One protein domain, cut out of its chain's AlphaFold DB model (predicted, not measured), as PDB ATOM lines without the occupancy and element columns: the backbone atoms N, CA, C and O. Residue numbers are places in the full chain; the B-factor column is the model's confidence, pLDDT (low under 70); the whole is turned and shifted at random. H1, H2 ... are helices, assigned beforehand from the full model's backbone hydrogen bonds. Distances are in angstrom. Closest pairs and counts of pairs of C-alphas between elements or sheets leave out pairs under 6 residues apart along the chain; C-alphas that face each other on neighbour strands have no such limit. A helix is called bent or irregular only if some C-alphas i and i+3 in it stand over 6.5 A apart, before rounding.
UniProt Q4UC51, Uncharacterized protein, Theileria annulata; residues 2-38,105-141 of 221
ATOM      1  N   PHE A   2      23.030  25.043  -6.209       52.41
ATOM      2  CA  PHE A   2      23.737  25.001  -4.911       52.41
ATOM      3  C   PHE A   2      24.498  26.287  -4.533       52.41
ATOM      4  O   PHE A   2      24.527  26.666  -3.364       52.41
ATOM      5  N   THR A   3      25.062  26.999  -5.511       52.31
ATOM      6  CA  THR A   3      25.820  28.244  -5.291       52.31
ATOM      7  C   THR A   3      24.954  29.374  -4.732       52.31
ATOM      8  O   THR A   3      25.375  30.055  -3.799       52.31
ATOM      9  N   PHE A   4      23.715  29.517  -5.215       64.12
ATOM     10  CA  PHE A   4      22.756  30.503  -4.705       64.12
ATOM     11  C   PHE A   4      22.344  30.217  -3.260       64.12
ATOM     12  O   PHE A   4      22.315  31.138  -2.449       64.12
ATOM     13  N   ARG A   5      22.123  28.946  -2.893       64.75
ATOM     14  CA  ARG A   5      21.839  28.555  -1.499       64.75
ATOM     15  C   ARG A   5      22.985  28.919  -0.552       64.75
ATOM     16  O   ARG A   5      22.739  29.415   0.544       64.75
ATOM     17  N   ILE A   6      24.232  28.713  -0.974       66.12
ATOM     18  CA  ILE A   6      25.421  29.061  -0.177       66.12
ATOM     19  C   ILE A   6      25.539  30.582  -0.017       66.12
ATOM     20  O   ILE A   6      25.816  31.074   1.077       66.12
ATOM     21  N   LEU A   7      25.311  31.332  -1.095       68.31
ATOM     22  CA  LEU A   7      25.407  32.792  -1.099       68.31
ATOM     23  C   LEU A   7      24.288  33.430  -0.256       68.31
ATOM     24  O   LEU A   7      24.550  34.310   0.560       68.31
ATOM     25  N   TYR A   8      23.072  32.895  -0.353       73.56
ATOM     26  CA  TYR A   8      21.922  33.291   0.458       73.56
ATOM     27  C   TYR A   8      22.143  33.043   1.957       73.56
ATOM     28  O   TYR A   8      21.880  33.920   2.781       73.56
ATOM     29  N   ARG A   9      22.712  31.884   2.319       70.25
ATOM     30  CA  ARG A   9      23.099  31.566   3.705       70.25
ATOM     31  C   ARG A   9      24.133  32.551   4.255       70.25
ATOM     32  O   ARG A   9      23.980  33.022   5.380       70.25
ATOM     33  N   LYS A  10      25.146  32.911   3.458       71.56
ATOM     34  CA  LYS A  10      26.157  33.912   3.845       71.56
ATOM     35  C   LYS A  10      25.542  35.288   4.091       71.56
ATOM     36  O   LYS A  10      25.837  35.909   5.108       71.56
ATOM     37  N   ILE A  11      24.661  35.743   3.202       74.31
ATOM     38  CA  ILE A  11      23.988  37.041   3.342       74.31
ATOM     39  C   ILE A  11      23.086  37.054   4.581       74.31
ATOM     40  O   ILE A  11      23.208  37.958   5.407       74.31
ATOM     41  N   ARG A  12      22.242  36.029   4.777       75.81
ATOM     42  CA  ARG A  12      21.392  35.919   5.979       75.81
ATOM     43  C   ARG A  12      22.219  35.912   7.269       75.81
ATOM     44  O   ARG A  12      21.862  36.605   8.221       75.81
ATOM     45  N   ARG A  13      23.347  35.194   7.294       71.69
ATOM     46  CA  ARG A  13      24.279  35.186   8.432       71.69
ATOM     47  C   ARG A  13      24.843  36.578   8.722       71.69
ATOM     48  O   ARG A  13      24.845  36.992   9.878       71.69
ATOM     49  N   LEU A  14      25.305  37.308   7.704       72.19
ATOM     50  CA  LEU A  14      25.831  38.668   7.879       72.19
ATOM     51  C   LEU A  14      24.759  39.630   8.413       72.19
ATOM     52  O   LEU A  14      25.038  40.425   9.309       72.19
ATOM     53  N   ILE A  15      23.520  39.506   7.926       74.44
ATOM     54  CA  ILE A  15      22.366  40.271   8.420       74.44
ATOM     55  C   ILE A  15      22.055  39.928   9.884       74.44
ATOM     56  O   ILE A  15      21.702  40.806  10.664       74.44
ATOM     57  N   TYR A  16      22.179  38.665  10.288       75.06
ATOM     58  CA  TYR A  16      21.975  38.268  11.681       75.06
ATOM     59  C   TYR A  16      23.069  38.819  12.606       75.06
ATOM     60  O   TYR A  16      22.772  39.402  13.648       75.06
ATOM     61  N   LEU A  17      24.338  38.706  12.206       67.88
ATOM     62  CA  LEU A  17      25.467  39.226  12.982       67.88
ATOM     63  C   LEU A  17      25.382  40.745  13.162       67.88
ATOM     64  O   LEU A  17      25.637  41.239  14.258       67.88
ATOM     65  N   SER A  18      24.959  41.487  12.134       69.81
ATOM     66  CA  SER A  18      24.781  42.940  12.242       69.81
ATOM     67  C   SER A  18      23.660  43.345  13.207       69.81
ATOM     68  O   SER A  18      23.729  44.428  13.785       69.81
ATOM     69  N   LYS A  19      22.666  42.474  13.439       72.75
ATOM     70  CA  LYS A  19      21.618  42.672  14.457       72.75
ATOM     71  C   LYS A  19      22.113  42.403  15.882       72.75
ATOM     72  O   LYS A  19      21.615  43.025  16.815       72.75
ATOM     73  N   LEU A  20      23.070  41.488  16.060       65.94
ATOM     74  CA  LEU A  20      23.635  41.145  17.373       65.94
ATOM     75  C   LEU A  20      24.679  42.154  17.869       65.94
ATOM     76  O   LEU A  20      24.862  42.315  19.078       65.94
ATOM     77  N   VAL A  21      25.374  42.833  16.955       67.19
ATOM     78  CA  VAL A  21      26.319  43.891  17.314       67.19
ATOM     79  C   VAL A  21      25.534  45.094  17.837       67.19
ATOM     80  O   VAL A  21      24.820  45.760  17.088       67.19
ATOM     81  N   LYS A  22      25.681  45.404  19.133       68.25
ATOM     82  CA  LYS A  22      25.199  46.674  19.692       68.25
ATOM     83  C   LYS A  22      25.895  47.808  18.941       68.25
ATOM     84  O   LYS A  22      27.113  47.951  19.040       68.25
ATOM     85  N   ARG A  23      25.133  48.583  18.166       64.31
ATOM     86  CA  ARG A  23      25.657  49.773  17.491       64.31
ATOM     87  C   ARG A  23      26.141  50.751  18.570       64.31
ATOM     88  O   ARG A  23      25.372  51.012  19.492       64.31
ATOM     89  N   PRO A  24      27.392  51.244  18.519       67.12
ATOM     90  CA  PRO A  24      27.843  52.263  19.458       67.12
ATOM     91  C   PRO A  24      26.988  53.524  19.316       67.12
ATOM     92  O   PRO A  24      26.615  53.889  18.201       67.12
ATOM     93  N   ASP A  25      26.752  54.224  20.428       70.00
ATOM     94  CA  ASP A  25      25.898  55.426  20.522       70.00
ATOM     95  C   ASP A  25      26.350  56.598  19.624       70.00
ATOM     96  O   ASP A  25      25.674  57.617  19.511       70.00
ATOM     97  N   ILE A  26      27.507  56.464  18.978       68.75
ATOM     98  CA  ILE A  26      28.082  57.415  18.024       68.75
ATOM     99  C   ILE A  26      27.443  57.278  16.634       68.75
ATOM    100  O   ILE A  26      27.313  58.273  15.934       68.75
ATOM    101  N   ILE A  27      27.009  56.078  16.239       70.19
ATOM    102  CA  ILE A  27      26.363  55.845  14.937       70.19
ATOM    103  C   ILE A  27      25.046  56.617  14.790       70.19
ATOM    104  O   ILE A  27      24.916  57.297  13.785       70.19
ATOM    105  N   PRO A  28      24.103  56.615  15.755       71.50
ATOM    106  CA  PRO A  28      22.888  57.421  15.618       71.50
ATOM    107  C   PRO A  28      23.180  58.928  15.556       71.50
ATOM    108  O   PRO A  28      22.509  59.636  14.821       71.50
ATOM    109  N   LYS A  29      24.224  59.411  16.252       74.88
ATOM    110  CA  LYS A  29      24.674  60.813  16.152       74.88
ATOM    111  C   LYS A  29      25.268  61.144  14.780       74.88
ATOM    112  O   LYS A  29      25.151  62.271  14.316       74.88
ATOM    113  N   LEU A  30      25.934  60.176  14.148       75.00
ATOM    114  CA  LEU A  30      26.444  60.311  12.784       75.00
ATOM    115  C   LEU A  30      25.303  60.253  11.765       75.00
ATOM    116  O   LEU A  30      25.262  61.095  10.881       75.00
ATOM    117  N   ASP A  31      24.368  59.317  11.899       76.88
ATOM    118  CA  ASP A  31      23.202  59.206  11.013       76.88
ATOM    119  C   ASP A  31      22.364  60.504  11.047       76.88
ATOM    120  O   ASP A  31      21.967  61.004   9.996       76.88
ATOM    121  N   GLU A  32      22.205  61.117  12.229       80.50
ATOM    122  CA  GLU A  32      21.575  62.434  12.416       80.50
ATOM    123  C   GLU A  32      22.372  63.568  11.747       80.50
ATOM    124  O   GLU A  32      21.796  64.421  11.074       80.50
ATOM    125  N   PHE A  33      23.707  63.543  11.845       82.31
ATOM    126  CA  PHE A  33      24.589  64.494  11.158       82.31
ATOM    127  C   PHE A  33      24.488  64.404   9.625       82.31
ATOM    128  O   PHE A  33      24.599  65.419   8.940       82.31
ATOM    129  N   TRP A  34      24.253  63.207   9.083       76.25
ATOM    130  CA  TRP A  34      24.079  62.974   7.644       76.25
ATOM    131  C   TRP A  34      22.622  63.103   7.168       76.25
ATOM    132  O   TRP A  34      22.353  62.876   5.990       76.25
ATOM    133  N   GLY A  35      21.684  63.469   8.051       80.00
ATOM    134  CA  GLY A  35      20.268  63.646   7.709       80.00
ATOM    135  C   GLY A  35      19.547  62.346   7.335       80.00
ATOM    136  O   GLY A  35      18.530  62.380   6.645       80.00
ATOM    137  N   ILE A  36      20.072  61.193   7.755       80.44
ATOM    138  CA  ILE A  36      19.461  59.888   7.505       80.44
ATOM    139  C   ILE A  36      18.430  59.648   8.606       80.44
ATOM    140  O   ILE A  36      18.787  59.510   9.777       80.44
ATOM    141  N   GLU A  37      17.146  59.578   8.247       64.69
ATOM    142  CA  GLU A  37      16.101  59.322   9.236       64.69
ATOM    143  C   GLU A  37      16.318  57.958   9.923       64.69
ATOM    144  O   GLU A  37      16.467  56.927   9.249       64.69
ATOM    145  N   PRO A  38      16.334  57.916  11.267       59.88
ATOM    146  CA  PRO A  38      16.606  56.702  12.018       59.88
ATOM    147  C   PRO A  38      15.449  55.705  11.877       59.88
ATOM    148  O   PRO A  38      14.516  55.675  12.679       59.88
ATOM    149  N   LYS A 105      29.971  26.374  17.264       82.06
ATOM    150  CA  LYS A 105      31.411  26.530  16.994       82.06
ATOM    151  C   LYS A 105      31.728  26.702  15.520       82.06
ATOM    152  O   LYS A 105      32.539  27.554  15.156       82.06
ATOM    153  N   GLU A 106      31.167  25.838  14.682       84.88
ATOM    154  CA  GLU A 106      31.356  25.905  13.235       84.88
ATOM    155  C   GLU A 106      30.729  27.189  12.722       84.88
ATOM    156  O   GLU A 106      31.358  27.921  11.952       84.88
ATOM    157  N   PHE A 107      29.566  27.541  13.281       83.06
ATOM    158  CA  PHE A 107      28.907  28.783  12.954       83.06
ATOM    159  C   PHE A 107      29.798  30.002  13.218       83.06
ATOM    160  O   PHE A 107      29.961  30.873  12.356       83.06
ATOM    161  N   PHE A 108      30.389  30.060  14.408       84.94
ATOM    162  CA  PHE A 108      31.290  31.127  14.813       84.94
ATOM    163  C   PHE A 108      32.551  31.179  13.941       84.94
ATOM    164  O   PHE A 108      32.918  32.248  13.450       84.94
ATOM    165  N   LYS A 109      33.197  30.032  13.695       88.88
ATOM    166  CA  LYS A 109      34.414  29.948  12.867       88.88
ATOM    167  C   LYS A 109      34.178  30.465  11.451       88.88
ATOM    168  O   LYS A 109      34.980  31.248  10.942       88.88
ATOM    169  N   GLU A 110      33.083  30.054  10.820       89.06
ATOM    170  CA  GLU A 110      32.722  30.518   9.481       89.06
ATOM    171  C   GLU A 110      32.394  32.014   9.466       89.06
ATOM    172  O   GLU A 110      32.879  32.732   8.596       89.06
ATOM    173  N   SER A 111      31.659  32.501  10.469       85.31
ATOM    174  CA  SER A 111      31.331  33.926  10.614       85.31
ATOM    175  C   SER A 111      32.589  34.793  10.712       85.31
ATOM    176  O   SER A 111      32.724  35.799  10.018       85.31
ATOM    177  N   VAL A 112      33.554  34.378  11.538       88.94
ATOM    178  CA  VAL A 112      34.851  35.055  11.673       88.94
ATOM    179  C   VAL A 112      35.637  35.008  10.360       88.94
ATOM    180  O   VAL A 112      36.277  35.992   9.990       88.94
ATOM    181  N   ASN A 113      35.596  33.886   9.639       90.56
ATOM    182  CA  ASN A 113      36.265  33.759   8.345       90.56
ATOM    183  C   ASN A 113      35.651  34.671   7.277       90.56
ATOM    184  O   ASN A 113      36.400  35.287   6.518       90.56
ATOM    185  N   ASP A 114      34.327  34.784   7.227       89.88
ATOM    186  CA  ASP A 114      33.637  35.672   6.291       89.88
ATOM    187  C   ASP A 114      33.956  37.142   6.594       89.88
ATOM    188  O   ASP A 114      34.340  37.883   5.689       89.88
ATOM    189  N   LEU A 115      33.942  37.545   7.871       88.00
ATOM    190  CA  LEU A 115      34.365  38.889   8.282       88.00
ATOM    191  C   LEU A 115      35.810  39.193   7.870       88.00
ATOM    192  O   LEU A 115      36.091  40.268   7.345       88.00
ATOM    193  N   ARG A 116      36.739  38.247   8.050       89.12
ATOM    194  CA  ARG A 116      38.136  38.426   7.619       89.12
ATOM    195  C   ARG A 116      38.257  38.601   6.110       89.12
ATOM    196  O   ARG A 116      39.043  39.436   5.680       89.12
ATOM    197  N   LYS A 117      37.501  37.839   5.313       91.38
ATOM    198  CA  LYS A 117      37.511  37.958   3.843       91.38
ATOM    199  C   LYS A 117      37.001  39.314   3.373       91.38
ATOM    200  O   LYS A 117      37.528  39.828   2.396       91.38
ATOM    201  N   LEU A 118      36.014  39.876   4.068       90.94
ATOM    202  CA  LEU A 118      35.494  41.210   3.775       90.94
ATOM    203  C   LEU A 118      36.482  42.304   4.183       90.94
ATOM    204  O   LEU A 118      36.727  43.221   3.417       90.94
ATOM    205  N   ILE A 119      37.075  42.206   5.373       92.25
ATOM    206  CA  ILE A 119      37.911  43.279   5.927       92.25
ATOM    207  C   ILE A 119      39.316  43.286   5.309       92.25
ATOM    208  O   ILE A 119      39.840  44.347   4.987       92.25
ATOM    209  N   TYR A 120      39.942  42.118   5.126       92.69
ATOM    210  CA  TYR A 120      41.363  42.009   4.765       92.69
ATOM    211  C   TYR A 120      41.777  42.735   3.469       92.69
ATOM    212  O   TYR A 120      42.838  43.362   3.477       92.69
ATOM    213  N   PRO A 121      40.994  42.706   2.370       94.75
ATOM    214  CA  PRO A 121      41.322  43.448   1.150       94.75
ATOM    215  C   PRO A 121      41.356  44.967   1.343       94.75
ATOM    216  O   PRO A 121      42.089  45.645   0.630       94.75
ATOM    217  N   HIS A 122      40.590  45.484   2.305       94.69
ATOM    218  CA  HIS A 122      40.424  46.915   2.567       94.69
ATOM    219  C   HIS A 122      41.263  47.415   3.752       94.69
ATOM    220  O   HIS A 122      41.139  48.569   4.145       94.69
ATOM    221  N   LEU A 123      42.110  46.563   4.345       92.75
ATOM    222  CA  LEU A 123      43.044  46.987   5.386       92.75
ATOM    223  C   LEU A 123      44.198  47.794   4.788       92.75
ATOM    224  O   LEU A 123      44.781  47.403   3.775       92.75
ATOM    225  N   ASP A 124      44.611  48.839   5.504       95.38
ATOM    226  CA  ASP A 124      45.845  49.565   5.204       95.38
ATOM    227  C   ASP A 124      47.051  48.615   5.128       95.38
ATOM    228  O   ASP A 124      47.108  47.631   5.877       95.38
ATOM    229  N   PRO A 125      48.084  48.926   4.322       94.69
ATOM    230  CA  PRO A 125      49.268  48.074   4.188       94.69
ATOM    231  C   PRO A 125      49.941  47.733   5.528       94.69
ATOM    232  O   PRO A 125      50.419  46.616   5.731       94.69
ATOM    233  N   ILE A 126      49.948  48.684   6.467       89.88
ATOM    234  CA  ILE A 126      50.513  48.512   7.813       89.88
ATOM    235  C   ILE A 126      49.671  47.521   8.624       89.88
ATOM    236  O   ILE A 126      50.205  46.582   9.218       89.88
ATOM    237  N   SER A 127      48.352  47.698   8.612       89.81
ATOM    238  CA  SER A 127      47.395  46.834   9.305       89.81
ATOM    239  C   SER A 127      47.393  45.418   8.728       89.81
ATOM    240  O   SER A 127      47.364  44.441   9.475       89.81
ATOM    241  N   LYS A 128      47.508  45.301   7.401       93.75
ATOM    242  CA  LYS A 128      47.619  44.032   6.679       93.75
ATOM    243  C   LYS A 128      48.877  43.268   7.085       93.75
ATOM    244  O   LYS A 128      48.787  42.109   7.480       93.75
ATOM    245  N   ARG A 129      50.028  43.949   7.111       90.94
ATOM    246  CA  ARG A 129      51.286  43.379   7.611       90.94
ATOM    247  C   ARG A 129      51.155  42.901   9.056       90.94
ATOM    248  O   ARG A 129      51.579  41.795   9.369       90.94
ATOM    249  N   HIS A 130      50.553  43.706   9.930       89.44
ATOM    250  CA  HIS A 130      50.353  43.316  11.324       89.44
ATOM    251  C   HIS A 130      49.457  42.075  11.455       89.44
ATOM    252  O   HIS A 130      49.757  41.167  12.232       89.44
ATOM    253  N   PHE A 131      48.383  42.002  10.667       90.75
ATOM    254  CA  PHE A 131      47.508  40.835  10.618       90.75
ATOM    255  C   PHE A 131      48.254  39.574  10.160       90.75
ATOM    256  O   PHE A 131      48.115  38.518  10.781       90.75
ATOM    257  N   ASP A 132      49.079  39.682   9.119       91.38
ATOM    258  CA  ASP A 132      49.878  38.567   8.607       91.38
ATOM    259  C   ASP A 132      50.927  38.104   9.629       91.38
ATOM    260  O   ASP A 132      51.102  36.903   9.845       91.38
ATOM    261  N   GLU A 133      51.567  39.038  10.337       90.56
ATOM    262  CA  GLU A 133      52.481  38.736  11.442       90.56
ATOM    263  C   GLU A 133      51.762  37.979  12.571       90.56
ATOM    264  O   GLU A 133      52.244  36.938  13.024       90.56
ATOM    265  N   LEU A 134      50.578  38.440  12.988       88.75
ATOM    266  CA  LEU A 134      49.766  37.753  13.996       88.75
ATOM    267  C   LEU A 134      49.367  36.345  13.540       88.75
ATOM    268  O   LEU A 134      49.538  35.385  14.294       88.75
ATOM    269  N   LYS A 135      48.898  36.199  12.296       90.44
ATOM    270  CA  LYS A 135      48.558  34.902  11.699       90.44
ATOM    271  C   LYS A 135      49.754  33.950  11.718       90.44
ATOM    272  O   LYS A 135      49.608  32.807  12.145       90.44
ATOM    273  N   LEU A 136      50.939  34.420  11.328       90.94
ATOM    274  CA  LEU A 136      52.171  33.633  11.386       90.94
ATOM    275  C   LEU A 136      52.501  33.196  12.815       90.94
ATOM    276  O   LEU A 136      52.784  32.021  13.029       90.94
ATOM    277  N   THR A 137      52.419  34.094  13.801       87.69
ATOM    278  CA  THR A 137      52.680  33.720  15.204       87.69
ATOM    279  C   THR A 137      51.688  32.699  15.751       87.69
ATOM    280  O   THR A 137      52.090  31.801  16.488       87.69
ATOM    281  N   ALA A 138      50.411  32.796  15.371       87.81
ATOM    282  CA  ALA A 138      49.375  31.851  15.780       87.81
ATOM    283  C   ALA A 138      49.623  30.449  15.201       87.81
ATOM    284  O   ALA A 138      49.369  29.453  15.872       87.81
ATOM    285  N   LEU A 139      50.189  30.379  13.993       92.06
ATOM    286  CA  LEU A 139      50.660  29.144  13.359       92.06
ATOM    287  C   LEU A 139      51.999  28.633  13.933       92.06
ATOM    288  O   LEU A 139      52.535  27.642  13.449       92.06
ATOM    289  N   GLY A 140      52.565  29.300  14.945       88.31
ATOM    290  CA  GLY A 140      53.853  28.947  15.558       88.31
ATOM    291  C   GLY A 140      55.080  29.498  14.823       88.31
ATOM    292  O   GLY A 140      56.216  29.231  15.222       88.31
ATOM    293  N   GLY A 141      54.875  30.293  13.774       87.12
ATOM    294  CA  GLY A 141      55.931  30.968  13.033       87.12
ATOM    295  C   GLY A 141      56.636  32.053  13.853       87.12
ATOM    296  O   GLY A 141      56.070  32.676  14.755       87.12
TER     297      GLY A 141
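Overview. This is residues 2 to 38 and 105 to 141 of the 221 residues of an uncharacterized protein of Theileria annulata (UniProt Q4UC51). Helix H1 crosses H3 at about a right angle with little contact; H3 and H4 make a V joined at residues 123 to 124, and H2 lies off at one end. The printed part has 74 residues with four named helices, H1 to H4 in order, and no named strand: all helix. It is only just loose, close to extended, with a radius of gyration of the C-alphas of 16.6 A and spans of 48 by 38 by 21 A.

Along the chain. H1, residues 2 to 20, is 27.5 A long from C-alpha 2 at (23.737, 25.001, -4.911). H2 is residues 26 to 33, 10.5 A. H3, residues 105 to 122, 26.6 A, is only just irregular: C-alphas 118 and 121 are 6.8 A apart. H4, residues 125 to 138, 19.9 A, ends at C-alpha 138 (49.375, 31.851, 15.780).

Arrangement. H1 and H3 are close but not clearly touching, about perpendicular at 89 degrees; their closest C-alphas, Arg 13 and Ser 111, are 7.5 A apart. H3 and H4 are close but not clearly touching, at a shallow tilt of 31 degrees, opposite ways; their closest C-alphas, Tyr 120 and Lys 128, are 6.8 A apart. H2 is apart from H1, H3 and H4. Every O i to N i+4 pair is within hydrogen-bond range in H1, H2 and H4, and 12 of 14 in H3.

Size, cuts and confidence. Residues 39 to 104 are not printed, a 34.0 A gap between C-alphas 38 and 105. The links H1 to H2 and H3 to H4 are tight. Sixteen residues are under pLDDT 70, among them 2 to 7 and 20 to 24.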